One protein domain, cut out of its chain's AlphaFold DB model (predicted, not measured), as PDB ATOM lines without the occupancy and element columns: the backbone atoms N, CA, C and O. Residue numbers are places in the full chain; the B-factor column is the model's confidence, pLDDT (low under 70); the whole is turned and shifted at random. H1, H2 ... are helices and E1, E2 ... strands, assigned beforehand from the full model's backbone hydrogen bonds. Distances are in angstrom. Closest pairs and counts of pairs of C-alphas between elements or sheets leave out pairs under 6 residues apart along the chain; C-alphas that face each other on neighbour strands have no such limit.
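This is residues 28 to 177 and 193 to 222 of the 222 residues of an uncharacterized protein of Nitrospirae bacterium (UniProt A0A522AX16). A twisted sheet of six strands has a smaller sheet of three strands, E1, E3 and E6, partly face to face with it, and on the side away from that small sheet two helices, H1 and H3, stand side by side. H1 packs on the edge strand E2, H3 only grazes the large sheet, and the short helix H2 packs on E5, near the other edge. The printed part has 180 residues with three named helices and nine named strands, in the order E1 H1 E2 E3 E4 E5 E6 E7 H2 E8 H3 E9. The large sheet, mixed, runs E2, E9, E7, E4, E5, E8, and the small one, antiparallel, runs E1, E3, E6. The class is mixed, helices and strands; the whole is compact, with a radius of gyration of the C-alphas of 15.8 A, and rounded, spanning 42 by 40 by 32 A.

The printed part begins with E1, residues 28 to 32, whose C-alpha 28 is at (29.245, -47.537, 27.037). After residues 33 to 50, H1 takes residues 51 to 63 and is 18.2 A long. E2, residues 69 to 76, is 22.9 A long, E3, residues 81 to 88, 22.2 A. E4, residues 93 to 102, is 29.7 A long and E5, residues 108 to 118, 30.2 A. E6, residues 122 to 129, is 23.6 A long, and E7, residues 135 to 143, 25.8 A, with C-alpha 135 at (44.138, -61.786, 32.089). H2 is short, residues 153 to 159, and E8 has residues 165 to 167. After the cut, H3, residues 193 to 206, is 20.1 A long. E9, residues 211 to 221, is 30.2 A long and ends with C-alpha 221 at (39.158, -64.224, 24.523).

In the large sheet E2 and E9 are parallel, with N 72 and O 216 2.8 A apart. E9 and E7 are antiparallel, with N 140 and O 215 at 2.8 A. E7 and E4 are antiparallel, with N 98 and O 139 at 2.8 A. E4 and E5 form a hairpin, with N 97 and O 114 at 2.8 A. The edge strand E8 is antiparallel to E5, with N 167 and O 108 at 2.7 A. In the small sheet E1 and E3 are antiparallel, with N 29 and O 85 at 2.9 A, and so are E3 and E6, with N 84 and O 126 at 2.9 A. The two sheets form a sandwich, two sheets face to face, with best planes 25 degrees apart; the closest C-alphas of E5 and E6 are those of Ala 114 and Phe 126, 6.2 A apart. H1 on the large sheet makes two layers, a helix on one face of a sheet; its closest C-alphas with E2 are those of Arg 57 and Phe 69, at 5.7 A. H1 and H3 touch, closest at the C-alphas of Thr 56 and Glu 198, 5.1 A, and run the same way at a shallow tilt of 33 degrees, only just short of steep. H3 only grazes the large sheet, with residues 204 to 205. H2 stands up from the large sheet at a height over the sheet of 8.6 A; the C-alphas of Val 112 in E5 and Gln 159 are closest, at 5.3 A. H2 and H3 are apart. Every O i to N i+4 pair is within hydrogen-bond range in H1 and H2, and 9 of 10 in H3.

The C-alphas farthest apart, those of Gly 47 and Asp 149, are 43.7 A from each other. Residues 178 to 192 are not printed, and C-alphas 177 and 193 are 22.6 A apart across the cut. The link from E1 to H1 is long, and its residues 41 to 42 pair antiparallel with residues 72 to 73 of E2. The mean pLDDT of the printed part is 78.1; 48 residues are under 70, among them residues 150 to 164 and 193 to 207.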
ATOM      1  N   VAL A  28      28.064 -47.025  27.731       84.31
ATOM      2  CA  VAL A  28      29.245 -47.537  27.037       84.31
ATOM      3  C   VAL A  28      28.781 -48.361  25.859       84.31
ATOM      4  O   VAL A  28      28.049 -49.339  26.022       84.31
ATOM      5  N   LYS A  29      29.227 -47.981  24.667       91.00
ATOM      6  CA  LYS A  29      29.010 -48.756  23.452       91.00
ATOM      7  C   LYS A  29      30.336 -49.361  23.020       91.00
ATOM      8  O   LYS A  29      31.305 -48.636  22.836       91.00
ATOM      9  N   MET A  30      30.368 -50.675  22.830       91.81
ATOM     10  CA  MET A  30      31.532 -51.365  22.280       91.81
ATOM     11  C   MET A  30      31.208 -51.871  20.881       91.81
ATOM     12  O   MET A  30      30.183 -52.519  20.659       91.81
ATOM     13  N   THR A  31      32.078 -51.565  19.931       94.81
ATOM     14  CA  THR A  31      31.978 -52.044  18.555       94.81
ATOM     15  C   THR A  31      33.308 -52.598  18.073       94.81
ATOM     16  O   THR A  31      34.351 -52.338  18.668       94.81
ATOM     17  N   THR A  32      33.296 -53.346  16.976       93.69
ATOM     18  CA  THR A  32      34.509 -53.590  16.194       93.69
ATOM     19  C   THR A  32      34.895 -52.331  15.408       93.69
ATOM     20  O   THR A  32      34.102 -51.390  15.299       93.69
ATOM     21  N   SER A  33      36.088 -52.307  14.812       91.06
ATOM     22  CA  SER A  33      36.499 -51.249  13.873       91.06
ATOM     23  C   SER A  33      35.592 -51.132  12.638       91.06
ATOM     24  O   SER A  33      35.489 -50.056  12.056       91.06
ATOM     25  N   GLU A  34      34.880 -52.205  12.287       91.06
ATOM     26  CA  GLU A  34      33.875 -52.256  11.213       91.06
ATOM     27  C   GLU A  34      32.484 -51.766  11.663       91.06
ATOM     28  O   GLU A  34      31.543 -51.737  10.874       91.06
ATOM     29  N   GLY A  35      32.326 -51.389  12.937       89.75
ATOM     30  CA  GLY A  35      31.064 -50.899  13.494       89.75
ATOM     31  C   GLY A  35      30.089 -51.994  13.941       89.75
ATOM     32  O   GLY A  35      28.956 -51.679  14.308       89.75
ATOM     33  N   LEU A  36      30.509 -53.266  13.961       92.69
ATOM     34  CA  LEU A  36      29.687 -54.359  14.488       92.69
ATOM     35  C   LEU A  36      29.574 -54.237  16.005       92.69
ATOM     36  O   LEU A  36      30.577 -54.048  16.687       92.69
ATOM     37  N   LEU A  37      28.360 -54.356  16.542       92.94
ATOM     38  CA  LEU A  37      28.129 -54.275  17.981       92.94
ATOM     39  C   LEU A  37      28.753 -55.477  18.697       92.94
ATOM     40  O   LEU A  37      28.465 -56.624  18.360       92.94
ATOM     41  N   VAL A  38      29.549 -55.199  19.729       92.06
ATOM     42  CA  VAL A  38      30.075 -56.210  20.646       92.06
ATOM     43  C   VAL A  38      29.346 -56.037  21.982       92.06
ATOM     44  O   VAL A  38      29.464 -54.980  22.604       92.06
ATOM     45  N   PRO A  39      28.547 -57.017  22.432       90.44
ATOM     46  CA  PRO A  39      27.718 -56.841  23.616       90.44
ATOM     47  C   PRO A  39      28.575 -56.743  24.886       90.44
ATOM     48  O   PRO A  39      29.357 -57.648  25.184       90.44
ATOM     49  N   LEU A  40      28.379 -55.673  25.667       89.50
ATOM     50  CA  LEU A  40      28.760 -55.665  27.079       89.50
ATOM     51  C   LEU A  40      27.722 -56.469  27.854       89.50
ATOM     52  O   LEU A  40      26.536 -56.141  27.850       89.50
ATOM     53  N   LEU A  41      28.180 -57.516  28.522       89.44
ATOM     54  CA  LEU A  41      27.358 -58.340  29.393       89.44
ATOM     55  C   LEU A  41      27.696 -58.010  30.849       89.44
ATOM     56  O   LEU A  41      28.861 -57.750  31.145       89.44
ATOM     57  N   PRO A  42      26.733 -58.078  31.777       88.38
ATOM     58  CA  PRO A  42      27.046 -58.024  33.196       88.38
ATOM     59  C   PRO A  42      28.044 -59.122  33.580       88.38
ATOM     60  O   PRO A  42      28.003 -60.243  33.056       88.38
ATOM     61  N   GLU A  43      28.948 -58.787  34.496       82.62
ATOM     62  CA  GLU A  43      29.870 -59.748  35.093       82.62
ATOM     63  C   GLU A  43      29.090 -60.829  35.861       82.62
ATOM     64  O   GLU A  43      28.091 -60.535  36.525       82.62
ATOM     65  N   ASP A  44      29.533 -62.087  35.775       79.50
ATOM     66  CA  ASP A  44      28.905 -63.160  36.545       79.50
ATOM     67  C   ASP A  44      29.421 -63.106  37.981       79.50
ATOM     68  O   ASP A  44      30.577 -63.420  38.275       79.50
ATOM     69  N   LEU A  45      28.550 -62.668  38.885       77.75
ATOM     70  CA  LEU A  45      28.864 -62.544  40.302       77.75
ATOM     71  C   LEU A  45      28.444 -63.776  41.108       77.75
ATOM     72  O   LEU A  45      28.496 -63.745  42.340       77.75
ATOM     73  N   SER A  46      28.059 -64.870  40.452       75.81
ATOM     74  CA  SER A  46      27.770 -66.136  41.115       75.81
ATOM     75  C   SER A  46      29.055 -66.913  41.451       75.81
ATOM     76  O   SER A  46      30.066 -66.850  40.754       75.81
ATOM     77  N   GLY A  47      29.034 -67.648  42.565       70.88
ATOM     78  CA  GLY A  47      30.136 -68.523  42.978       70.88
ATOM     79  C   GLY A  47      31.072 -67.942  44.044       70.88
ATOM     80  O   GLY A  47      30.892 -66.848  44.566       70.88
ATOM     81  N   MET A  48      32.066 -68.737  44.451       58.31
ATOM     82  CA  MET A  48      33.016 -68.328  45.498       58.31
ATOM     83  C   MET A  48      34.109 -67.393  44.974       58.31
ATOM     84  O   MET A  48      34.586 -66.547  45.724       58.31
ATOM     85  N   SER A  49      34.482 -67.518  43.699       60.00
ATOM     86  CA  SER A  49      35.521 -66.703  43.057       60.00
ATOM     87  C   SER A  49      35.115 -65.243  42.852       60.00
ATOM     88  O   SER A  49      35.987 -64.390  42.732       60.00
ATOM     89  N   SER A  50      33.814 -64.937  42.835       63.16
ATOM     90  CA  SER A  50      33.285 -63.577  42.686       63.16
ATOM     91  C   SER A  50      33.192 -62.806  44.008       63.16
ATOM     92  O   SER A  50      32.981 -61.594  43.991       63.16
ATOM     93  N   ARG A  51      33.362 -63.470  45.164       64.56
ATOM     94  CA  ARG A  51      33.206 -62.849  46.494       64.56
ATOM     95  C   ARG A  51      34.048 -61.583  46.691       64.56
ATOM     96  O   ARG A  51      33.482 -60.618  47.204       64.56
ATOM     97  N   PRO A  52      35.330 -61.525  46.279       65.00
ATOM     98  CA  PRO A  52      36.117 -60.300  46.410       65.00
ATOM     99  C   PRO A  52      35.526 -59.139  45.601       65.00
ATOM    100  O   PRO A  52      35.405 -58.036  46.118       65.00
ATOM    101  N   LEU A  53      35.066 -59.398  44.370       70.56
ATOM    102  CA  LEU A  53      34.441 -58.384  43.511       70.56
ATOM    103  C   LEU A  53      33.131 -57.860  44.102       70.56
ATOM    104  O   LEU A  53      32.899 -56.652  44.109       70.56
ATOM    105  N   VAL A  54      32.299 -58.763  44.628       72.88
ATOM    106  CA  VAL A  54      31.051 -58.403  45.313       72.88
ATOM    107  C   VAL A  54      31.347 -57.529  46.528       72.88
ATOM    108  O   VAL A  54      30.760 -56.460  46.659       72.88
ATOM    109  N   LYS A  55      32.307 -57.931  47.370       75.06
ATOM    110  CA  LYS A  55      32.710 -57.172  48.560       75.06
ATOM    111  C   LYS A  55      33.203 -55.772  48.186       75.06
ATOM    112  O   LYS A  55      32.726 -54.794  48.749       75.06
ATOM    113  N   THR A  56      34.088 -55.658  47.195       74.19
ATOM    114  CA  THR A  56      34.590 -54.365  46.708       74.19
ATOM    115  C   THR A  56      33.473 -53.471  46.182       74.19
ATOM    116  O   THR A  56      33.421 -52.297  46.544       74.19
ATOM    117  N   ARG A  57      32.561 -54.013  45.366       80.75
ATOM    118  CA  ARG A  57      31.390 -53.273  44.880       80.75
ATOM    119  C   ARG A  57      30.549 -52.762  46.035       80.75
ATOM    120  O   ARG A  57      30.269 -51.573  46.084       80.75
ATOM    121  N   ASP A  58      30.192 -53.626  46.975       82.69
ATOM    122  CA  ASP A  58      29.309 -53.259  48.079       82.69
ATOM    123  C   ASP A  58      29.946 -52.187  48.987       82.69
ATOM    124  O   ASP A  58      29.257 -51.293  49.479       82.69
ATOM    125  N   VAL A  59      31.270 -52.228  49.179       80.38
ATOM    126  CA  VAL A  59      32.000 -51.211  49.951       80.38
ATOM    127  C   VAL A  59      32.053 -49.875  49.214       80.38
ATOM    128  O   VAL A  59      31.797 -48.838  49.828       80.38
ATOM    129  N   LEU A  60      32.347 -49.879  47.912       80.19
ATOM    130  CA  LEU A  60      32.364 -48.661  47.099       80.19
ATOM    131  C   LEU A  60      30.968 -48.041  46.982       80.19
ATOM    132  O   LEU A  60      30.818 -46.834  47.168       80.19
ATOM    133  N   ASP A  61      29.943 -48.864  46.780       84.19
ATOM    134  CA  ASP A  61      28.555 -48.420  46.718       84.19
ATOM    135  C   ASP A  61      28.095 -47.808  48.045       84.19
ATOM    136  O   ASP A  61      27.392 -46.796  48.068       84.19
ATOM    137  N   LYS A  62      28.524 -48.385  49.176       87.19
ATOM    138  CA  LYS A  62      28.263 -47.820  50.505       87.19
ATOM    139  C   LYS A  62      29.007 -46.502  50.733       87.19
ATOM    140  O   LYS A  62      28.498 -45.641  51.446       87.19
ATOM    141  N   LYS A  63      30.221 -46.369  50.194       84.38
ATOM    142  CA  LYS A  63      31.074 -45.191  50.384       84.38
ATOM    143  C   LYS A  63      30.619 -43.993  49.548       84.38
ATOM    144  O   LYS A  63      30.707 -42.871  50.038       84.38
ATOM    145  N   PHE A  64      30.155 -44.228  48.323       84.88
ATOM    146  CA  PHE A  64      29.816 -43.168  47.370       84.88
ATOM    147  C   PHE A  64      28.315 -43.099  47.098       84.88
ATOM    148  O   PHE A  64      27.648 -42.175  47.559       84.88
ATOM    149  N   ALA A  65      27.780 -44.069  46.362       85.50
ATOM    150  CA  ALA A  65      26.357 -44.224  46.093       85.50
ATOM    151  C   ALA A  65      26.101 -45.621  45.517       85.50
ATOM    152  O   ALA A  65      26.981 -46.215  44.898       85.50
ATOM    153  N   LYS A  66      24.878 -46.135  45.666       86.12
ATOM    154  CA  LYS A  66      24.483 -47.396  45.025       86.12
ATOM    155  C   LYS A  66      24.676 -47.301  43.505       86.12
ATOM    156  O   LYS A  66      24.197 -46.348  42.899       86.12
ATOM    157  N   GLY A  67      25.311 -48.308  42.902       83.75
ATOM    158  CA  GLY A  67      25.615 -48.308  41.467       83.75
ATOM    159  C   GLY A  67      26.839 -47.472  41.096       83.75
ATOM    160  O   GLY A  67      27.006 -47.123  39.934       83.75
ATOM    161  N   PHE A  68      27.705 -47.148  42.057       85.75
ATOM    162  CA  PHE A  68      28.953 -46.444  41.781       85.75
ATOM    163  C   PHE A  68      29.930 -47.324  40.989       85.75
ATOM    164  O   PHE A  68      30.633 -46.814  40.111       85.75
ATOM    165  N   PHE A  69      29.980 -48.632  41.289       84.12
ATOM    166  CA  PHE A  69      30.882 -49.574  40.621       84.12
ATOM    167  C   PHE A  69      30.151 -50.545  39.680       84.12
ATOM    168  O   PHE A  69      29.475 -51.482  40.110       84.12
ATOM    169  N   TYR A  70      30.356 -50.359  38.375       86.06
ATOM    170  CA  TYR A  70      29.824 -51.212  37.315       86.06
ATOM    171  C   TYR A  70      30.793 -52.349  36.978       86.06
ATOM    172  O   TYR A  70      31.975 -52.118  36.730       86.06
ATOM    173  N   LEU A  71      30.287 -53.581  36.919       83.81
ATOM    174  CA  LEU A  71      31.067 -54.774  36.592       83.81
ATOM    175  C   LEU A  71      30.509 -55.410  35.320       83.81
ATOM    176  O   LEU A  71      29.405 -55.954  35.324       83.81
ATOM    177  N   ASN A  72      31.284 -55.347  34.244       88.19
ATOM    178  CA  ASN A  72      30.921 -55.864  32.936       88.19
ATOM    179  C   ASN A  72      31.991 -56.818  32.409       88.19
ATOM    180  O   ASN A  72      33.153 -56.792  32.814       88.19
ATOM    181  N   ARG A  73      31.597 -57.612  31.422       88.44
ATOM    182  CA  ARG A  73      32.478 -58.445  30.620       88.44
ATOM    183  C   ARG A  73      32.123 -58.346  29.150       88.44
ATOM    184  O   ARG A  73      30.988 -58.052  28.775       88.44
ATOM    185  N   VAL A  74      33.102 -58.641  28.317       90.88
ATOM    186  CA  VAL A  74      32.960 -58.677  26.870       90.88
ATOM    187  C   VAL A  74      33.733 -59.870  26.325       90.88
ATOM    188  O   VAL A  74      34.824 -60.181  26.802       90.88
ATOM    189  N   LYS A  75      33.155 -60.546  25.334       91.69
ATOM    190  CA  LYS A  75      33.799 -61.641  24.607       91.69
ATOM    191  C   LYS A  75      34.190 -61.168  23.221       91.69
ATOM    192  O   LYS A  75      33.369 -60.562  22.531       91.69
ATOM    193  N   ALA A  76      35.428 -61.429  22.822       91.06
ATOM    194  CA  ALA A  76      35.900 -61.089  21.489       91.06
ATOM    195  C   ALA A  76      37.014 -62.031  21.027       91.06
ATOM    196  O   ALA A  76      37.814 -62.528  21.822       91.06
ATOM    197  N   LYS A  77      37.090 -62.236  19.712       93.56
ATOM    198  CA  LYS A  77      38.136 -63.050  19.088       93.56
ATOM    199  C   LYS A  77      39.472 -62.322  19.103       93.56
ATOM    200  O   LYS A  77      39.527 -61.116  18.844       93.56
ATOM    201  N   VAL A  78      40.551 -63.069  19.321       93.94
ATOM    202  CA  VAL A  78      41.924 -62.555  19.196       93.94
ATOM    203  C   VAL A  78      42.133 -61.912  17.820       93.94
ATOM    204  O   VAL A  78      41.718 -62.456  16.801       93.94
ATOM    205  N   GLY A  79      42.768 -60.738  17.799       93.50
ATOM    206  CA  GLY A  79      43.001 -59.930  16.598       93.50
ATOM    207  C   GLY A  79      41.893 -58.922  16.277       93.50
ATOM    208  O   GLY A  79      42.128 -58.018  15.481       93.50
ATOM    209  N   THR A  80      40.719 -59.015  16.911       94.00
ATOM    210  CA  THR A  80      39.637 -58.032  16.725       94.00
ATOM    211  C   THR A  80      40.058 -56.674  17.286       94.00
ATOM    212  O   THR A  80      40.522 -56.598  18.421       94.00
ATOM    213  N   GLU A  81      39.876 -55.587  16.537       95.50
ATOM    214  CA  GLU A  81      39.994 -54.232  17.087       95.50
ATOM    215  C   GLU A  81      38.664 -53.834  17.730       95.50
ATOM    216  O   GLU A  81      37.652 -53.693  17.044       95.50
ATOM    217  N   LEU A  82      38.672 -53.665  19.050       93.69
ATOM    218  CA  LEU A  82      37.559 -53.130  19.817       93.69
ATOM    219  C   LEU A  82      37.662 -51.610  19.899       93.69
ATOM    220  O   LEU A  82      38.727 -51.054  20.177       93.69
ATOM    221  N   VAL A  83      36.527 -50.955  19.704       94.25
ATOM    222  CA  VAL A  83      36.320 -49.519  19.862       94.25
ATOM    223  C   VAL A  83      35.278 -49.337  20.952       94.25
ATOM    224  O   VAL A  83      34.126 -49.737  20.784       94.25
ATOM    225  N   GLY A  84      35.681 -48.764  22.080       92.12
ATOM    226  CA  GLY A  84      34.753 -48.396  23.138       92.12
ATOM    227  C   GLY A  84      34.468 -46.902  23.107       92.12
ATOM    228  O   GLY A  84      35.392 -46.089  23.158       92.12
ATOM    229  N   GLU A  85      33.190 -46.553  23.025       92.44
ATOM    230  CA  GLU A  85      32.679 -45.187  23.088       92.44
ATOM    231  C   GLU A  85      31.962 -44.966  24.424       92.44
ATOM    232  O   GLU A  85      31.033 -45.703  24.763       92.44
ATOM    233  N   TYR A  86      32.364 -43.927  25.154       90.50
ATOM    234  CA  TYR A  86      31.708 -43.461  26.374       90.50
ATOM    235  C   TYR A  86      31.007 -42.138  26.106       90.50
ATOM    236  O   TYR A  86      31.621 -41.202  25.588       90.50
ATOM    237  N   GLU A  87      29.745 -42.040  26.506       89.69
ATOM    238  CA  GLU A  87      29.039 -40.764  26.536       89.69
ATOM    239  C   GLU A  87      29.354 -40.015  27.836       89.69
ATOM    240  O   GLU A  87      29.002 -40.449  28.937       89.69
ATOM    241  N   VAL A  88      30.047 -38.883  27.715       87.00
ATOM    242  CA  VAL A  88      30.432 -38.047  28.852       87.00
ATOM    243  C   VAL A  88      29.343 -37.015  29.090       87.00
ATOM    244  O   VAL A  88      29.311 -35.983  28.433       87.00
ATOM    245  N   VAL A  89      28.434 -37.290  30.023       87.31
ATOM    246  CA  VAL A  89      27.322 -36.372  30.338       87.31
ATOM    247  C   VAL A  89      27.683 -35.427  31.489       87.31
ATOM    248  O   VAL A  89      27.381 -34.234  31.446       87.31
ATOM    249  N   THR A  90      28.368 -35.941  32.513       86.94
ATOM    250  CA  THR A  90      28.753 -35.165  33.699       86.94
ATOM    251  C   THR A  90      30.074 -34.443  33.463       86.94
ATOM    252  O   THR A  90      31.120 -35.080  33.402       86.94
ATOM    253  N   VAL A  91      30.036 -33.112  33.389       88.06
ATOM    254  CA  VAL A  91      31.210 -32.252  33.151       88.06
ATOM    255  C   VAL A  91      31.305 -31.109  34.179       88.06
ATOM    256  O   VAL A  91      30.288 -30.745  34.776       88.06
ATOM    257  N   PRO A  92      32.492 -30.513  34.401       90.94
ATOM    258  CA  PRO A  92      33.795 -30.938  33.890       90.94
ATOM    259  C   PRO A  92      34.289 -32.223  34.573       90.94
ATOM    260  O   PRO A  92      34.149 -32.389  35.789       90.94
ATOM    261  N   CYS A  93      34.860 -33.144  33.796       89.69
ATOM    262  CA  CYS A  93      35.394 -34.397  34.327       89.69
ATOM    263  C   CYS A  93      36.636 -34.878  33.578       89.69
ATOM    264  O   CYS A  93      36.925 -34.448  32.462       89.69
ATOM    265  N   ARG A  94      37.349 -35.826  34.183       88.62
ATOM    266  CA  ARG A  94      38.361 -36.640  33.516       88.62
ATOM    267  C   ARG A  94      37.895 -38.076  33.452       88.62
ATOM    268  O   ARG A  94      37.451 -38.620  34.460       88.62
ATOM    269  N   LEU A  95      38.040 -38.666  32.272       90.25
ATOM    270  CA  LEU A  95      37.933 -40.102  32.086       90.25
ATOM    271  C   LEU A  95      39.325 -40.690  31.934       90.25
ATOM    272  O   LEU A  95      40.133 -40.153  31.182       90.25
ATOM    273  N   THR A  96      39.597 -41.792  32.627       87.75
ATOM    274  CA  THR A  96      40.838 -42.555  32.459       87.75
ATOM    275  C   THR A  96      40.517 -44.029  32.288       87.75
ATOM    276  O   THR A  96      39.744 -44.592  33.055       87.75
ATOM    277  N   VAL A  97      41.125 -44.647  31.281       89.50
ATOM    278  CA  VAL A  97      41.052 -46.078  31.011       89.50
ATOM    279  C   VAL A  97      42.403 -46.690  31.351       89.50
ATOM    280  O   VAL A  97      43.422 -46.399  30.717       89.50
ATOM    281  N   TYR A  98      42.391 -47.557  32.349       85.75
ATOM    282  CA  TYR A  98      43.510 -48.394  32.736       85.75
ATOM    283  C   TYR A  98      43.326 -49.788  32.143       85.75
ATOM    284  O   TYR A  98      42.218 -50.314  32.143       85.75
ATOM    285  N   GLU A  99      44.407 -50.404  31.676       86.75
ATOM    286  CA  GLU A  99      44.445 -51.809  31.269       86.75
ATOM    287  C   GLU A  99      45.295 -52.591  32.267       86.75
ATOM    288  O   GLU A  99      46.468 -52.274  32.480       86.75
ATOM    289  N   ILE A 100      44.706 -53.631  32.848       84.69
ATOM    290  CA  ILE A 100      45.426 -54.671  33.571       84.69
ATOM    291  C   ILE A 100      45.537 -55.872  32.655       84.69
ATOM    292  O   ILE A 100      44.524 -56.441  32.253       84.69
ATOM    293  N   SER A 101      46.763 -56.283  32.357       87.12
ATOM    294  CA  SER A 101      47.016 -57.403  31.458       87.12
ATOM    295  C   SER A 101      48.038 -58.375  32.031       87.12
ATOM    296  O   SER A 101      48.923 -57.994  32.796       87.12
ATOM    297  N   LYS A 102      47.930 -59.652  31.663       83.81
ATOM    298  CA  LYS A 102      48.933 -60.674  31.981       83.81
ATOM    299  C   LYS A 102      49.139 -61.592  30.785       83.81
ATOM    300  O   LYS A 102      48.188 -62.209  30.305       83.81
ATOM    301  N   ARG A 103      50.379 -61.705  30.305       86.94
ATOM    302  CA  ARG A 103      50.750 -62.677  29.267       86.94
ATOM    303  C   ARG A 103      51.105 -64.024  29.910       86.94
ATOM    304  O   ARG A 103      51.506 -64.060  31.075       86.94
ATOM    305  N   PRO A 104      51.014 -65.132  29.155       84.12
ATOM    306  CA  PRO A 104      51.485 -66.424  29.632       84.12
ATOM    307  C   PRO A 104      52.944 -66.373  30.085       84.12
ATOM    308  O   PRO A 104      53.815 -65.917  29.347       84.12
ATOM    309  N   GLY A 105      53.202 -66.813  31.318       82.25
ATOM    310  CA  GLY A 105      54.543 -66.805  31.911       82.25
ATOM    311  C   GLY A 105      55.098 -65.419  32.273       82.25
ATOM    312  O   GLY A 105      56.246 -65.338  32.707       82.25
ATOM    313  N   SER A 106      54.317 -64.341  32.132       82.31
ATOM    314  CA  SER A 106      54.723 -62.996  32.545       82.31
ATOM    315  C   SER A 106      54.103 -62.591  33.878       82.31
ATOM    316  O   SER A 106      53.111 -63.153  34.355       82.31
ATOM    317  N   SER A 107      54.677 -61.545  34.466       78.88
ATOM    318  CA  SER A 107      54.005 -60.789  35.515       78.88
ATOM    319  C   SER A 107      52.804 -60.039  34.939       78.88
ATOM    320  O   SER A 107      52.722 -59.796  33.732       78.88
ATOM    321  N   ARG A 108      51.870 -59.678  35.815       74.69
ATOM    322  CA  ARG A 108      50.751 -58.807  35.465       74.69
ATOM    323  C   ARG A 108      51.251 -57.368  35.335       74.69
ATOM    324  O   ARG A 108      52.194 -56.982  36.018       74.69
ATOM    325  N   GLU A 109      50.618 -56.578  34.486       80.00
ATOM    326  CA  GLU A 109      50.987 -55.198  34.195       80.00
ATOM    327  C   GLU A 109      49.773 -54.274  34.264       80.00
ATOM    328  O   GLU A 109      48.683 -54.667  33.856       80.00
ATOM    329  N   LEU A 110      49.977 -53.047  34.746       79.00
ATOM    330  CA  LEU A 110      49.017 -51.943  34.700       79.00
ATOM    331  C   LEU A 110      49.519 -50.867  33.735       79.00
ATOM    332  O   LEU A 110      50.664 -50.418  33.842       79.00
ATOM    333  N   ARG A 111      48.655 -50.427  32.822       81.88
ATOM    334  CA  ARG A 111      48.942 -49.388  31.823       81.88
ATOM    335  C   ARG A 111      47.801 -48.383  31.766       81.88
ATOM    336  O   ARG A 111      46.661 -48.741  32.047       81.88
ATOM    337  N   VAL A 112      48.085 -47.144  31.371       83.88
ATOM    338  CA  VAL A 112      47.039 -46.166  31.034       83.88
ATOM    339  C   VAL A 112      46.886 -46.156  29.521       83.88
ATOM    340  O   VAL A 112      47.794 -45.738  28.811       83.88
ATOM    341  N   VAL A 113      45.747 -46.627  29.017       86.50
ATOM    342  CA  VAL A 113      45.503 -46.737  27.567       86.50
ATOM    343  C   VAL A 113      44.762 -45.528  27.004       86.50
ATOM    344  O   VAL A 113      44.890 -45.226  25.822       86.50
ATOM    345  N   ALA A 114      44.018 -44.803  27.842       87.19
ATOM    346  CA  ALA A 114      43.397 -43.537  27.476       87.19
ATOM    347  C   ALA A 114      43.197 -42.655  28.715       87.19
ATOM    348  O   ALA A 114      42.918 -43.148  29.802       87.19
ATOM    349  N   THR A 115      43.314 -41.344  28.555       87.31
ATOM    350  CA  THR A 115      42.859 -40.349  29.528       87.31
ATOM    351  C   THR A 115      42.464 -39.091  28.771       87.31
ATOM    352  O   THR A 115      43.077 -38.767  27.750       87.31
ATOM    353  N   GLY A 116      41.434 -38.400  29.240       87.62
ATOM    354  CA  GLY A 116      40.915 -37.204  28.591       87.62
ATOM    355  C   GLY A 116      40.198 -36.308  29.585       87.62
ATOM    356  O   GLY A 116      39.466 -36.792  30.448       87.62
ATOM    357  N   TYR A 117      40.433 -35.000  29.474       89.88
ATOM    358  CA  TYR A 117      39.635 -33.990  30.160       89.88
ATOM    359  C   TYR A 117      38.489 -33.545  29.255       89.88
ATOM    360  O   TYR A 117      38.715 -33.185  28.101       89.88
ATOM    361  N   HIS A 118      37.286 -33.517  29.816       91.12
ATOM    362  CA  HIS A 118      36.048 -33.207  29.122       91.12
ATOM    363  C   HIS A 118      35.377 -32.012  29.799       91.12
ATOM    364  O   HIS A 118      34.847 -32.111  30.907       91.12
ATOM    365  N   ALA A 119      35.424 -30.858  29.131       91.19
ATOM    366  CA  ALA A 119      34.837 -29.612  29.633       91.19
ATOM    367  C   ALA A 119      33.347 -29.460  29.280       91.19
ATOM    368  O   ALA A 119      32.640 -28.665  29.894       91.19
ATOM    369  N   LYS A 120      32.880 -30.194  28.265       92.06
ATOM    370  CA  LYS A 120      31.513 -30.169  27.734       92.06
ATOM    371  C   LYS A 120      31.071 -31.594  27.392       92.06
ATOM    372  O   LYS A 120      31.952 -32.423  27.162       92.06
ATOM    373  N   PRO A 121      29.760 -31.882  27.337       90.62
ATOM    374  CA  PRO A 121      29.305 -33.219  27.004       90.62
ATOM    375  C   PRO A 121      29.776 -33.645  25.615       90.62
ATOM    376  O   PRO A 121      29.587 -32.915  24.638       90.62
ATOM    377  N   GLU A 122      30.425 -34.800  25.534       91.12
ATOM    378  CA  GLU A 122      31.002 -35.325  24.300       91.12
ATOM    379  C   GLU A 122      31.244 -36.834  24.387       91.12
ATOM    380  O   GLU A 122      31.008 -37.464  25.418       91.12
ATOM    381  N   LYS A 123      31.710 -37.427  23.284       90.56
ATOM    382  CA  LYS A 123      32.105 -38.835  23.254       90.56
ATOM    383  C   LYS A 123      33.594 -38.982  23.534       90.56
ATOM    384  O   LYS A 123      34.412 -38.400  22.826       90.56
ATOM    385  N   ALA A 124      33.939 -39.828  24.499       89.56
ATOM    386  CA  ALA A 124      35.300 -40.318  24.674       89.56
ATOM    387  C   ALA A 124      35.448 -41.673  23.975       89.56
ATOM    388  O   ALA A 124      34.555 -42.514  24.051       89.56
ATOM    389  N   VAL A 125      36.574 -41.891  23.297       91.25
ATOM    390  CA  VAL A 125      36.823 -43.119  22.532       91.25
ATOM    391  C   VAL A 125      38.155 -43.720  22.944       91.25
ATOM    392  O   VAL A 125      39.155 -43.010  23.037       91.25
ATOM    393  N   PHE A 126      38.184 -45.035  23.135       90.56
ATOM    394  CA  PHE A 126      39.424 -45.799  23.215       90.56
ATOM    395  C   PHE A 126      39.379 -46.979  22.250       90.56
ATOM    396  O   PHE A 126      38.310 -47.477  21.893       90.56
ATOM    397  N   ARG A 127      40.561 -47.406  21.807       92.50
ATOM    398  CA  ARG A 127      40.734 -48.497  20.848       92.50
ATOM    399  C   ARG A 127      41.714 -49.510  21.402       92.50
ATOM    400  O   ARG A 127      42.716 -49.128  22.006       92.50
ATOM    401  N   LYS A 128      41.444 -50.792  21.174       90.94
ATOM    402  CA  LYS A 128      42.340 -51.876  21.569       90.94
ATOM    403  C   LYS A 128      42.192 -53.076  20.648       90.94
ATOM    404  O   LYS A 128      41.091 -53.577  20.443       90.94
ATOM    405  N   THR A 129      43.314 -53.599  20.171       93.12
ATOM    406  CA  THR A 129      43.351 -54.914  19.527       93.12
ATOM    407  C   THR A 129      43.339 -56.009  20.588       93.12
ATOM    408  O   THR A 129      44.146 -55.988  21.518       93.12
ATOM    409  N   VAL A 130      42.426 -56.968  20.454       91.62
ATOM    410  CA  VAL A 130      42.310 -58.120  21.349       91.62
ATOM    411  C   VAL A 130      43.550 -58.992  21.197       91.62
ATOM    412  O   VAL A 130      43.836 -59.526  20.126       91.62
ATOM    413  N   GLU A 131      44.273 -59.165  22.293       90.94
ATOM    414  CA  GLU A 131      45.457 -60.012  22.369       90.94
ATOM    415  C   GLU A 131      45.149 -61.287  23.155       90.94
ATOM    416  O   GLU A 131      44.299 -61.294  24.047       90.94
ATOM    417  N   LYS A 132      45.886 -62.364  22.871       88.81
ATOM    418  CA  LYS A 132      45.819 -63.586  23.674       88.81
ATOM    419  C   LYS A 132      46.539 -63.369  25.009       88.81
ATOM    420  O   LYS A 132      47.768 -63.432  25.073       88.81
ATOM    421  N   LEU A 133      45.767 -63.118  26.061       86.12
ATOM    422  CA  LEU A 133      46.245 -62.843  27.417       86.12
ATOM    423  C   LEU A 133      45.611 -63.823  28.411       86.12
ATOM    424  O   LEU A 133      44.483 -64.263  28.212       86.12
ATOM    425  N   GLU A 134      46.334 -64.165  29.480       81.94
ATOM    426  CA  GLU A 134      45.768 -64.924  30.609       81.94
ATOM    427  C   GLU A 134      44.771 -64.075  31.405       81.94
ATOM    428  O   GLU A 134      43.841 -64.597  32.010       81.94
ATOM    429  N   GLU A 135      44.983 -62.760  31.412       79.62
ATOM    430  CA  GLU A 135      44.138 -61.786  32.089       79.62
ATOM    431  C   GLU A 135      44.115 -60.500  31.267       79.62
ATOM    432  O   GLU A 135      45.171 -60.023  30.842       79.62
ATOM    433  N   ASN A 136      42.922 -59.952  31.043       86.06
ATOM    434  CA  ASN A 136      42.745 -58.623  30.478       86.06
ATOM    435  C   ASN A 136      41.495 -57.961  31.075       86.06
ATOM    436  O   ASN A 136      40.375 -58.447  30.897       86.06
ATOM    437  N   VAL A 137      41.701 -56.877  31.815       87.25
ATOM    438  CA  VAL A 137      40.644 -56.121  32.489       87.25
ATOM    439  C   VAL A 137      40.872 -54.632  32.266       87.25
ATOM    440  O   VAL A 137      41.944 -54.114  32.577       87.25
ATOM    441  N   PHE A 138      39.846 -53.934  31.786       88.62
ATOM    442  CA  PHE A 138      39.843 -52.477  31.716       88.62
ATOM    443  C   PHE A 138      39.163 -51.887  32.943       88.62
ATOM    444  O   PHE A 138      38.053 -52.290  33.281       88.62
ATOM    445  N   PHE A 139      39.797 -50.900  33.567       86.88
ATOM    446  CA  PHE A 139      39.174 -50.060  34.584       86.88
ATOM    447  C   PHE A 139      38.979 -48.662  34.024       86.88
ATOM    448  O   PHE A 139      39.932 -48.023  33.589       86.88
ATOM    449  N   VAL A 140      37.744 -48.186  34.050       89.12
ATOM    450  CA  VAL A 140      37.358 -46.871  33.557       89.12
ATOM    451  C   VAL A 140      36.931 -46.045  34.753       89.12
ATOM    452  O   VAL A 140      35.957 -46.383  35.426       89.12
ATOM    453  N   THR A 141      37.668 -44.981  35.032       88.88
ATOM    454  CA  THR A 141      37.354 -44.055  36.118       88.88
ATOM    455  C   THR A 141      36.823 -42.753  35.551       88.88
ATOM    456  O   THR A 141      37.347 -42.240  34.561       88.88
ATOM    457  N   ALA A 142      35.814 -42.200  36.218       89.12
ATOM    458  CA  ALA A 142      35.399 -40.823  36.031       89.12
ATOM    459  C   ALA A 142      35.613 -40.032  37.311       89.12
ATOM    460  O   ALA A 142      35.185 -40.440  38.390       89.12
ATOM    461  N   GLU A 143      36.234 -38.869  37.188       87.50
ATOM    462  CA  GLU A 143      36.460 -37.972  38.313       87.50
ATOM    463  C   GLU A 143      36.142 -36.528  37.942       87.50
ATOM    464  O   GLU A 143      36.432 -36.063  36.837       87.50
ATOM    465  N   LYS A 144      35.547 -35.795  38.882       88.44
ATOM    466  CA  LYS A 144      35.257 -34.376  38.723       88.44
ATOM    467  C   LYS A 144      36.524 -33.567  38.978       88.44
ATOM    468  O   LYS A 144      37.020 -33.509  40.106       88.44
ATOM    469  N   ILE A 145      37.025 -32.920  37.930       86.75
ATOM    470  CA  ILE A 145      38.187 -32.024  37.987       86.75
ATOM    471  C   ILE A 145      37.823 -30.670  37.388       86.75
ATOM    472  O   ILE A 145      36.980 -30.590  36.499       86.75
ATOM    473  N   ALA A 146      38.432 -29.603  37.902       85.12
ATOM    474  CA  ALA A 146      38.082 -28.240  37.517       85.12
ATOM    475  C   ALA A 146      38.802 -27.777  36.243       85.12
ATOM    476  O   ALA A 146      38.327 -26.859  35.577       85.12
ATOM    477  N   SER A 147      39.949 -28.381  35.916       82.50
ATOM    478  CA  SER A 147      40.796 -27.932  34.814       82.50
ATOM    479  C   SER A 147      41.542 -29.080  34.135       82.50
ATOM    480  O   SER A 147      41.813 -30.109  34.749       82.50
ATOM    481  N   ALA A 148      41.943 -28.881  32.877       78.19
ATOM    482  CA  ALA A 148      42.837 -29.808  32.178       78.19
ATOM    483  C   ALA A 148      44.229 -29.890  32.835       78.19
ATOM    484  O   ALA A 148      44.904 -30.912  32.719       78.19
ATOM    485  N   ASP A 149      44.645 -28.832  33.534       71.88
ATOM    486  CA  ASP A 149      45.939 -28.739  34.217       71.88
ATOM    487  C   ASP A 149      45.982 -29.554  35.515       71.88
ATOM    488  O   ASP A 149      47.058 -29.893  35.999       71.88
ATOM    489  N   ASP A 150      44.822 -29.989  36.022       67.56
ATOM    490  CA  ASP A 150      44.732 -31.021  37.059       67.56
ATOM    491  C   ASP A 150      45.177 -32.412  36.555       67.56
ATOM    492  O   ASP A 150      45.089 -33.397  37.304       67.56
ATOM    493  N   LEU A 151      45.645 -32.543  35.299       61.78
ATOM    494  CA  LEU A 151      46.317 -33.757  34.845       61.78
ATOM    495  C   LEU A 151      47.568 -33.998  35.684       61.78
ATOM    496  O   LEU A 151      48.594 -33.336  35.538       61.78
ATOM    497  N   ASN A 152      47.472 -35.005  36.549       64.06
ATOM    498  CA  ASN A 152      48.598 -35.485  37.320       64.06
ATOM    499  C   ASN A 152      49.704 -35.884  36.329       64.06
ATOM    500  O   ASN A 152      49.452 -36.670  35.411       64.06
ATOM    501  N   SER A 153      50.911 -35.342  36.491       58.69
ATOM    502  CA  SER A 153      52.078 -35.638  35.642       58.69
ATOM    503  C   SER A 153      52.313 -37.145  35.477       58.69
ATOM    504  O   SER A 153      52.766 -37.592  34.427       58.69
ATOM    505  N   HIS A 154      51.902 -37.935  36.470       62.00
ATOM    506  CA  HIS A 154      51.916 -39.394  36.455       62.00
ATOM    507  C   HIS A 154      51.019 -40.018  35.376       62.00
ATOM    508  O   HIS A 154      51.413 -41.013  34.779       62.00
ATOM    509  N   LEU A 155      49.837 -39.460  35.093       66.62
ATOM    510  CA  LEU A 155      48.959 -39.977  34.035       66.62
ATOM    511  C   LEU A 155      49.536 -39.687  32.652       66.62
ATOM    512  O   LEU A 155      49.508 -40.571  31.804       66.62
ATOM    513  N   ARG A 156      50.114 -38.492  32.450       64.81
ATOM    514  CA  ARG A 156      50.828 -38.173  31.201       64.81
ATOM    515  C   ARG A 156      51.997 -39.127  30.989       64.81
ATOM    516  O   ARG A 156      52.100 -39.712  29.922       64.81
ATOM    517  N   TYR A 157      52.804 -39.340  32.027       62.19
ATOM    518  CA  TYR A 157      53.906 -40.298  31.989       62.19
ATOM    519  C   TYR A 157      53.417 -41.716  31.660       62.19
ATOM    520  O   TYR A 157      53.921 -42.350  30.743       62.19
ATOM    521  N   MET A 158      52.383 -42.212  32.340       65.69
ATOM    522  CA  MET A 158      51.852 -43.562  32.107       65.69
ATOM    523  C   MET A 158      51.178 -43.753  30.740       65.69
ATOM    524  O   MET A 158      50.996 -44.894  30.322       65.69
ATOM    525  N   GLN A 159      50.790 -42.671  30.063       64.12
ATOM    526  CA  GLN A 159      50.257 -42.716  28.700       64.12
ATOM    527  C   GLN A 159      51.335 -42.796  27.616       64.12
ATOM    528  O   GLN A 159      51.012 -43.110  26.469       64.12
ATOM    529  N   GLU A 160      52.594 -42.493  27.933       64.75
ATOM    530  CA  GLU A 160      53.679 -42.619  26.962       64.75
ATOM    531  C   GLU A 160      53.864 -44.091  26.565       64.75
ATOM    532  O   GLU A 160      53.802 -45.005  27.395       64.75
ATOM    533  N   GLN A 161      54.064 -44.332  25.265       57.59
ATOM    534  CA  GLN A 161      54.157 -45.686  24.723       57.59
ATOM    535  C   GLN A 161      55.260 -46.489  25.422       57.59
ATOM    536  O   GLN A 161      56.435 -46.139  25.361       57.59
ATOM    537  N   GLY A 162      54.868 -47.607  26.036       59.94
ATOM    538  CA  GLY A 162      55.786 -48.559  26.666       59.94
ATOM    539  C   GLY A 162      55.863 -48.471  28.188       59.94
ATOM    540  O   GLY A 162      56.425 -49.378  28.800       59.94
ATOM    541  N   ASN A 163      55.251 -47.462  28.815       67.88
ATOM    542  CA  ASN A 163      55.216 -47.375  30.270       67.88
ATOM    543  C   ASN A 163      54.171 -48.344  30.846       67.88
ATOM    544  O   ASN A 163      52.979 -48.288  30.540       67.88
ATOM    545  N   ALA A 164      54.642 -49.268  31.680       69.56
ATOM    546  CA  ALA A 164      53.821 -50.260  32.358       69.56
ATOM    547  C   ALA A 164      54.341 -50.484  33.777       69.56
ATOM    548  O   ALA A 164      55.548 -50.529  34.017       69.56
ATOM    549  N   ILE A 165      53.423 -50.661  34.724       71.25
ATOM    550  CA  ILE A 165      53.759 -51.003  36.105       71.25
ATOM    551  C   ILE A 165      53.589 -52.505  36.278       71.25
ATOM    552  O   ILE A 165      52.491 -53.030  36.112       71.25
ATOM    553  N   VAL A 166      54.668 -53.198  36.645       67.12
ATOM    554  CA  VAL A 166      54.623 -54.632  36.945       67.12
ATOM    555  C   VAL A 166      53.967 -54.870  38.309       67.12
ATOM    556  O   VAL A 166      54.477 -54.459  39.355       67.12
ATOM    557  N   LEU A 167      52.860 -55.605  38.296       64.06
ATOM    558  CA  LEU A 167      52.105 -56.045  39.461       64.06
ATOM    559  C   LEU A 167      52.642 -57.411  39.923       64.06
ATOM    560  O   LEU A 167      52.527 -58.413  39.212       64.06
ATOM    561  N   LYS A 168      53.256 -57.469  41.115       52.00
ATOM    562  CA  LYS A 168      53.886 -58.694  41.666       52.00
ATOM    563  C   LYS A 168      52.912 -59.593  42.449       52.00
ATOM    564  O   LYS A 168      53.265 -60.696  42.853       52.00
ATOM    565  N   GLY A 169      51.668 -59.152  42.582       40.25
ATOM    566  CA  GLY A 169      50.496 -59.888  43.044       40.25
ATOM    567  C   GLY A 169      49.309 -58.922  43.061       40.25
ATOM    568  O   GLY A 169      49.516 -57.716  43.029       40.25
ATOM    569  N   TYR A 170      48.065 -59.401  43.185       39.69
ATOM    570  CA  TYR A 170      46.968 -58.506  43.626       39.69
ATOM    571  C   TYR A 170      47.158 -58.064  45.093       39.69
ATOM    572  O   TYR A 170      46.312 -57.371  45.628       39.69
ATOM    573  N   GLY A 171      48.230 -58.550  45.743       37.12
ATOM    574  CA  GLY A 171      48.633 -58.250  47.109       37.12
ATOM    575  C   GLY A 171      49.720 -57.177  47.239       37.12
ATOM    576  O   GLY A 171      50.202 -56.907  48.333       37.12
ATOM    577  N   THR A 172      50.226 -56.675  46.115       32.72
ATOM    578  CA  THR A 172      51.391 -55.790  46.068       32.72
ATOM    579  C   THR A 172      51.355 -55.032  44.748       32.72
ATOM    580  O   THR A 172      51.653 -55.600  43.693       32.72
ATOM    581  N   ASN A 173      51.060 -53.733  44.857       35.34
ATOM    582  CA  ASN A 173      51.320 -52.666  43.882       35.34
ATOM    583  C   ASN A 173      50.129 -52.106  43.088       35.34
ATOM    584  O   ASN A 173      50.272 -51.857  41.896       35.34
ATOM    585  N   TRP A 174      49.045 -51.695  43.744       34.38
ATOM    586  CA  TRP A 174      48.442 -50.408  43.363       34.38
ATOM    587  C   TRP A 174      49.133 -49.295  44.154       34.38
ATOM    588  O   TRP A 174      48.619 -48.775  45.131       34.38
ATOM    589  N   ASN A 175      50.377 -49.002  43.774       33.59
ATOM    590  CA  ASN A 175      51.164 -47.900  44.322       33.59
ATOM    591  C   ASN A 175      51.335 -46.879  43.192       33.59
ATOM    592  O   ASN A 175      52.258 -46.957  42.387       33.59
ATOM    593  N   LEU A 176      50.385 -45.957  43.085       31.27
ATOM    594  CA  LEU A 176      50.394 -44.841  42.135       31.27
ATOM    595  C   LEU A 176      50.340 -43.503  42.886       31.27
ATOM    596  O   LEU A 176      49.499 -42.650  42.630       31.27
ATOM    597  N   SER A 177      51.281 -43.327  43.810       25.28
ATOM    598  CA  SER A 177      51.846 -42.017  44.133       25.28
ATOM    599  C   SER A 177      53.184 -42.216  44.851       25.28
ATOM    600  O   SER A 177      53.213 -42.720  45.970       25.28
ATOM    601  N   LYS A 193      44.273 -62.971  50.736       44.84
ATOM    602  CA  LYS A 193      44.055 -62.623  49.319       44.84
ATOM    603  C   LYS A 193      42.771 -61.822  49.070       44.84
ATOM    604  O   LYS A 193      42.783 -60.944  48.211       44.84
ATOM    605  N   ASP A 194      41.710 -62.094  49.828       39.62
ATOM    606  CA  ASP A 194      40.411 -61.438  49.634       39.62
ATOM    607  C   ASP A 194      40.408 -60.007  50.193       39.62
ATOM    608  O   ASP A 194      39.880 -59.096  49.560       39.62
ATOM    609  N   ASP A 195      41.057 -59.790  51.342       47.16
ATOM    610  CA  ASP A 195      41.160 -58.464  51.959       47.16
ATOM    611  C   ASP A 195      42.133 -57.546  51.211       47.16
ATOM    612  O   ASP A 195      41.968 -56.328  51.256       47.16
ATOM    613  N   VAL A 196      43.143 -58.089  50.520       52.06
ATOM    614  CA  VAL A 196      44.086 -57.234  49.785       52.06
ATOM    615  C   VAL A 196      43.504 -56.743  48.458       52.06
ATOM    616  O   VAL A 196      43.697 -55.579  48.121       52.06
ATOM    617  N   PHE A 197      42.701 -57.554  47.758       47.28
ATOM    618  CA  PHE A 197      41.997 -57.093  46.553       47.28
ATOM    619  C   PHE A 197      41.096 -55.884  46.841       47.28
ATOM    620  O   PHE A 197      41.117 -54.888  46.119       47.28
ATOM    621  N   GLU A 198      40.320 -55.964  47.923       51.97
ATOM    622  CA  GLU A 198      39.445 -54.875  48.345       51.97
ATOM    623  C   GLU A 198      40.239 -53.611  48.688       51.97
ATOM    624  O   GLU A 198      39.897 -52.533  48.207       51.97
ATOM    625  N   LYS A 199      41.319 -53.741  49.467       55.25
ATOM    626  CA  LYS A 199      42.181 -52.612  49.847       55.25
ATOM    627  C   LYS A 199      42.787 -51.907  48.636       55.25
ATOM    628  O   LYS A 199      42.770 -50.680  48.591       55.25
ATOM    629  N   ASP A 200      43.272 -52.665  47.660       53.72
ATOM    630  CA  ASP A 200      43.917 -52.126  46.462       53.72
ATOM    631  C   ASP A 200      42.923 -51.379  45.555       53.72
ATOM    632  O   ASP A 200      43.213 -50.284  45.068       53.72
ATOM    633  N   ALA A 201      41.720 -51.931  45.367       53.84
ATOM    634  CA  ALA A 201      40.665 -51.275  44.596       53.84
ATOM    635  C   ALA A 201      40.138 -50.009  45.293       53.84
ATOM    636  O   ALA A 201      39.915 -48.990  44.638       53.84
ATOM    637  N   LEU A 202      39.974 -50.048  46.621       58.50
ATOM    638  CA  LEU A 202      39.598 -48.871  47.407       58.50
ATOM    639  C   LEU A 202      40.662 -47.782  47.328       58.50
ATOM    640  O   LEU A 202      40.323 -46.618  47.146       58.50
ATOM    641  N   TRP A 203      41.938 -48.156  47.399       63.25
ATOM    642  CA  TRP A 203      43.040 -47.211  47.291       63.25
ATOM    643  C   TRP A 203      43.043 -46.476  45.944       63.25
ATOM    644  O   TRP A 203      43.215 -45.257  45.934       63.25
ATOM    645  N   LEU A 204      42.796 -47.170  44.821       62.16
ATOM    646  CA  LEU A 204      42.698 -46.528  43.501       62.16
ATOM    647  C   LEU A 204      41.625 -45.438  43.499       62.16
ATOM    648  O   LEU A 204      41.861 -44.335  43.009       62.16
ATOM    649  N   VAL A 205      40.453 -45.754  44.049       61.47
ATOM    650  CA  VAL A 205      39.338 -44.808  44.128       61.47
ATOM    651  C   VAL A 205      39.651 -43.669  45.103       61.47
ATOM    652  O   VAL A 205      39.276 -42.532  44.840       61.47
ATOM    653  N   ASP A 206      40.404 -43.936  46.167       64.75
ATOM    654  CA  ASP A 206      40.820 -42.932  47.154       64.75
ATOM    655  C   ASP A 206      41.860 -41.942  46.621       64.75
ATOM    656  O   ASP A 206      41.978 -40.838  47.152       64.75
ATOM    657  N   GLN A 207      42.590 -42.293  45.557       67.94
ATOM    658  CA  GLN A 207      43.450 -41.339  44.849       67.94
ATOM    659  C   GLN A 207      42.666 -40.373  43.951       67.94
ATOM    660  O   GLN A 207      43.211 -39.354  43.518       67.94
ATOM    661  N   LEU A 208      41.401 -40.675  43.640       70.62
ATOM    662  CA  LEU A 208      40.564 -39.802  42.825       70.62
ATOM    663  C   LEU A 208      40.095 -38.626  43.685       70.62
ATOM    664  O   LEU A 208      39.527 -38.810  44.758       70.62
ATOM    665  N   LYS A 209      40.298 -37.392  43.204       68.81
ATOM    666  CA  LYS A 209      39.948 -36.187  43.979       68.81
ATOM    667  C   LYS A 209      38.451 -36.121  44.299       68.81
ATOM    668  O   LYS A 209      38.079 -35.719  45.393       68.81
ATOM    669  N   ASN A 210      37.610 -36.471  43.326       82.88
ATOM    670  CA  ASN A 210      36.149 -36.465  43.422       82.88
ATOM    671  C   ASN A 210      35.588 -37.523  42.459       82.88
ATOM    672  O   ASN A 210      35.208 -37.181  41.333       82.88
ATOM    673  N   PRO A 211      35.609 -38.808  42.832       85.12
ATOM    674  CA  PRO A 211      35.158 -39.862  41.938       85.12
ATOM    675  C   PRO A 211      33.655 -39.741  41.662       85.12
ATOM    676  O   PRO A 211      32.864 -39.469  42.562       85.12
ATOM    677  N   LEU A 212      33.274 -39.937  40.402       87.06
ATOM    678  CA  LEU A 212      31.885 -39.909  39.943       87.06
ATOM    679  C   LEU A 212      31.334 -41.329  39.805       87.06
ATOM    680  O   LEU A 212      30.275 -41.634  40.339       87.06
ATOM    681  N   TRP A 213      32.074 -42.188  39.107       87.88
ATOM    682  CA  TRP A 213      31.750 -43.597  38.913       87.88
ATOM    683  C   TRP A 213      33.005 -44.382  38.524       87.88
ATOM    684  O   TRP A 213      34.011 -43.815  38.078       87.88
ATOM    685  N   LEU A 214      32.927 -45.701  38.678       86.00
ATOM    686  CA  LEU A 214      33.952 -46.657  38.279       86.00
ATOM    687  C   LEU A 214      33.309 -47.773  37.453       86.00
ATOM    688  O   LEU A 214      32.250 -48.284  37.806       86.00
ATOM    689  N   MET A 215      33.967 -48.205  36.382       87.50
ATOM    690  CA  MET A 215      33.564 -49.385  35.622       87.50
ATOM    691  C   MET A 215      34.740 -50.340  35.439       87.50
ATOM    692  O   MET A 215      35.849 -49.913  35.143       87.50
ATOM    693  N   SER A 216      34.482 -51.635  35.584       87.62
ATOM    694  CA  SER A 216      35.385 -52.712  35.186       87.62
ATOM    695  C   SER A 216      34.802 -53.441  33.980       87.62
ATOM    696  O   SER A 216      33.607 -53.742  33.961       87.62
ATOM    697  N   ILE A 217      35.636 -53.721  32.982       88.62
ATOM    698  CA  ILE A 217      35.286 -54.516  31.804       88.62
ATOM    699  C   ILE A 217      36.310 -55.641  31.667       88.62
ATOM    700  O   ILE A 217      37.450 -55.397  31.267       88.62
ATOM    701  N   ARG A 218      35.920 -56.885  31.965       87.62
ATOM    702  CA  ARG A 218      36.761 -58.059  31.692       87.62
ATOM    703  C   ARG A 218      36.664 -58.456  30.223       87.62
ATOM    704  O   ARG A 218      35.568 -58.683  29.716       87.62
ATOM    705  N   LEU A 219      37.804 -58.594  29.556       87.38
ATOM    706  CA  LEU A 219      37.880 -59.113  28.196       87.38
ATOM    707  C   LEU A 219      38.166 -60.618  28.229       87.38
ATOM    708  O   LEU A 219      39.242 -61.057  28.630       87.38
ATOM    709  N   GLU A 220      37.193 -61.405  27.788       85.25
ATOM    710  CA  GLU A 220      37.312 -62.844  27.579       85.25
ATOM    711  C   GLU A 220      37.668 -63.105  26.111       85.25
ATOM    712  O   GLU A 220      36.981 -62.636  25.199       85.25
ATOM    713  N   THR A 221      38.758 -63.838  25.881       85.44
ATOM    714  CA  THR A 221      39.158 -64.224  24.523       85.44
ATOM    715  C   THR A 221      38.441 -65.503  24.107       85.44
ATOM    716  O   THR A 221      38.385 -66.462  24.879       85.44
ATOM    717  N   GLU A 222      37.877 -65.487  22.899       76.75
ATOM    718  CA  GLU A 222      37.346 -66.672  22.205       76.75
ATOM    719  C   GLU A 222      38.386 -67.306  21.278       76.75
ATOM    720  O   GLU A 222      39.170 -66.546  20.651       76.75
TER     721      GLU A 222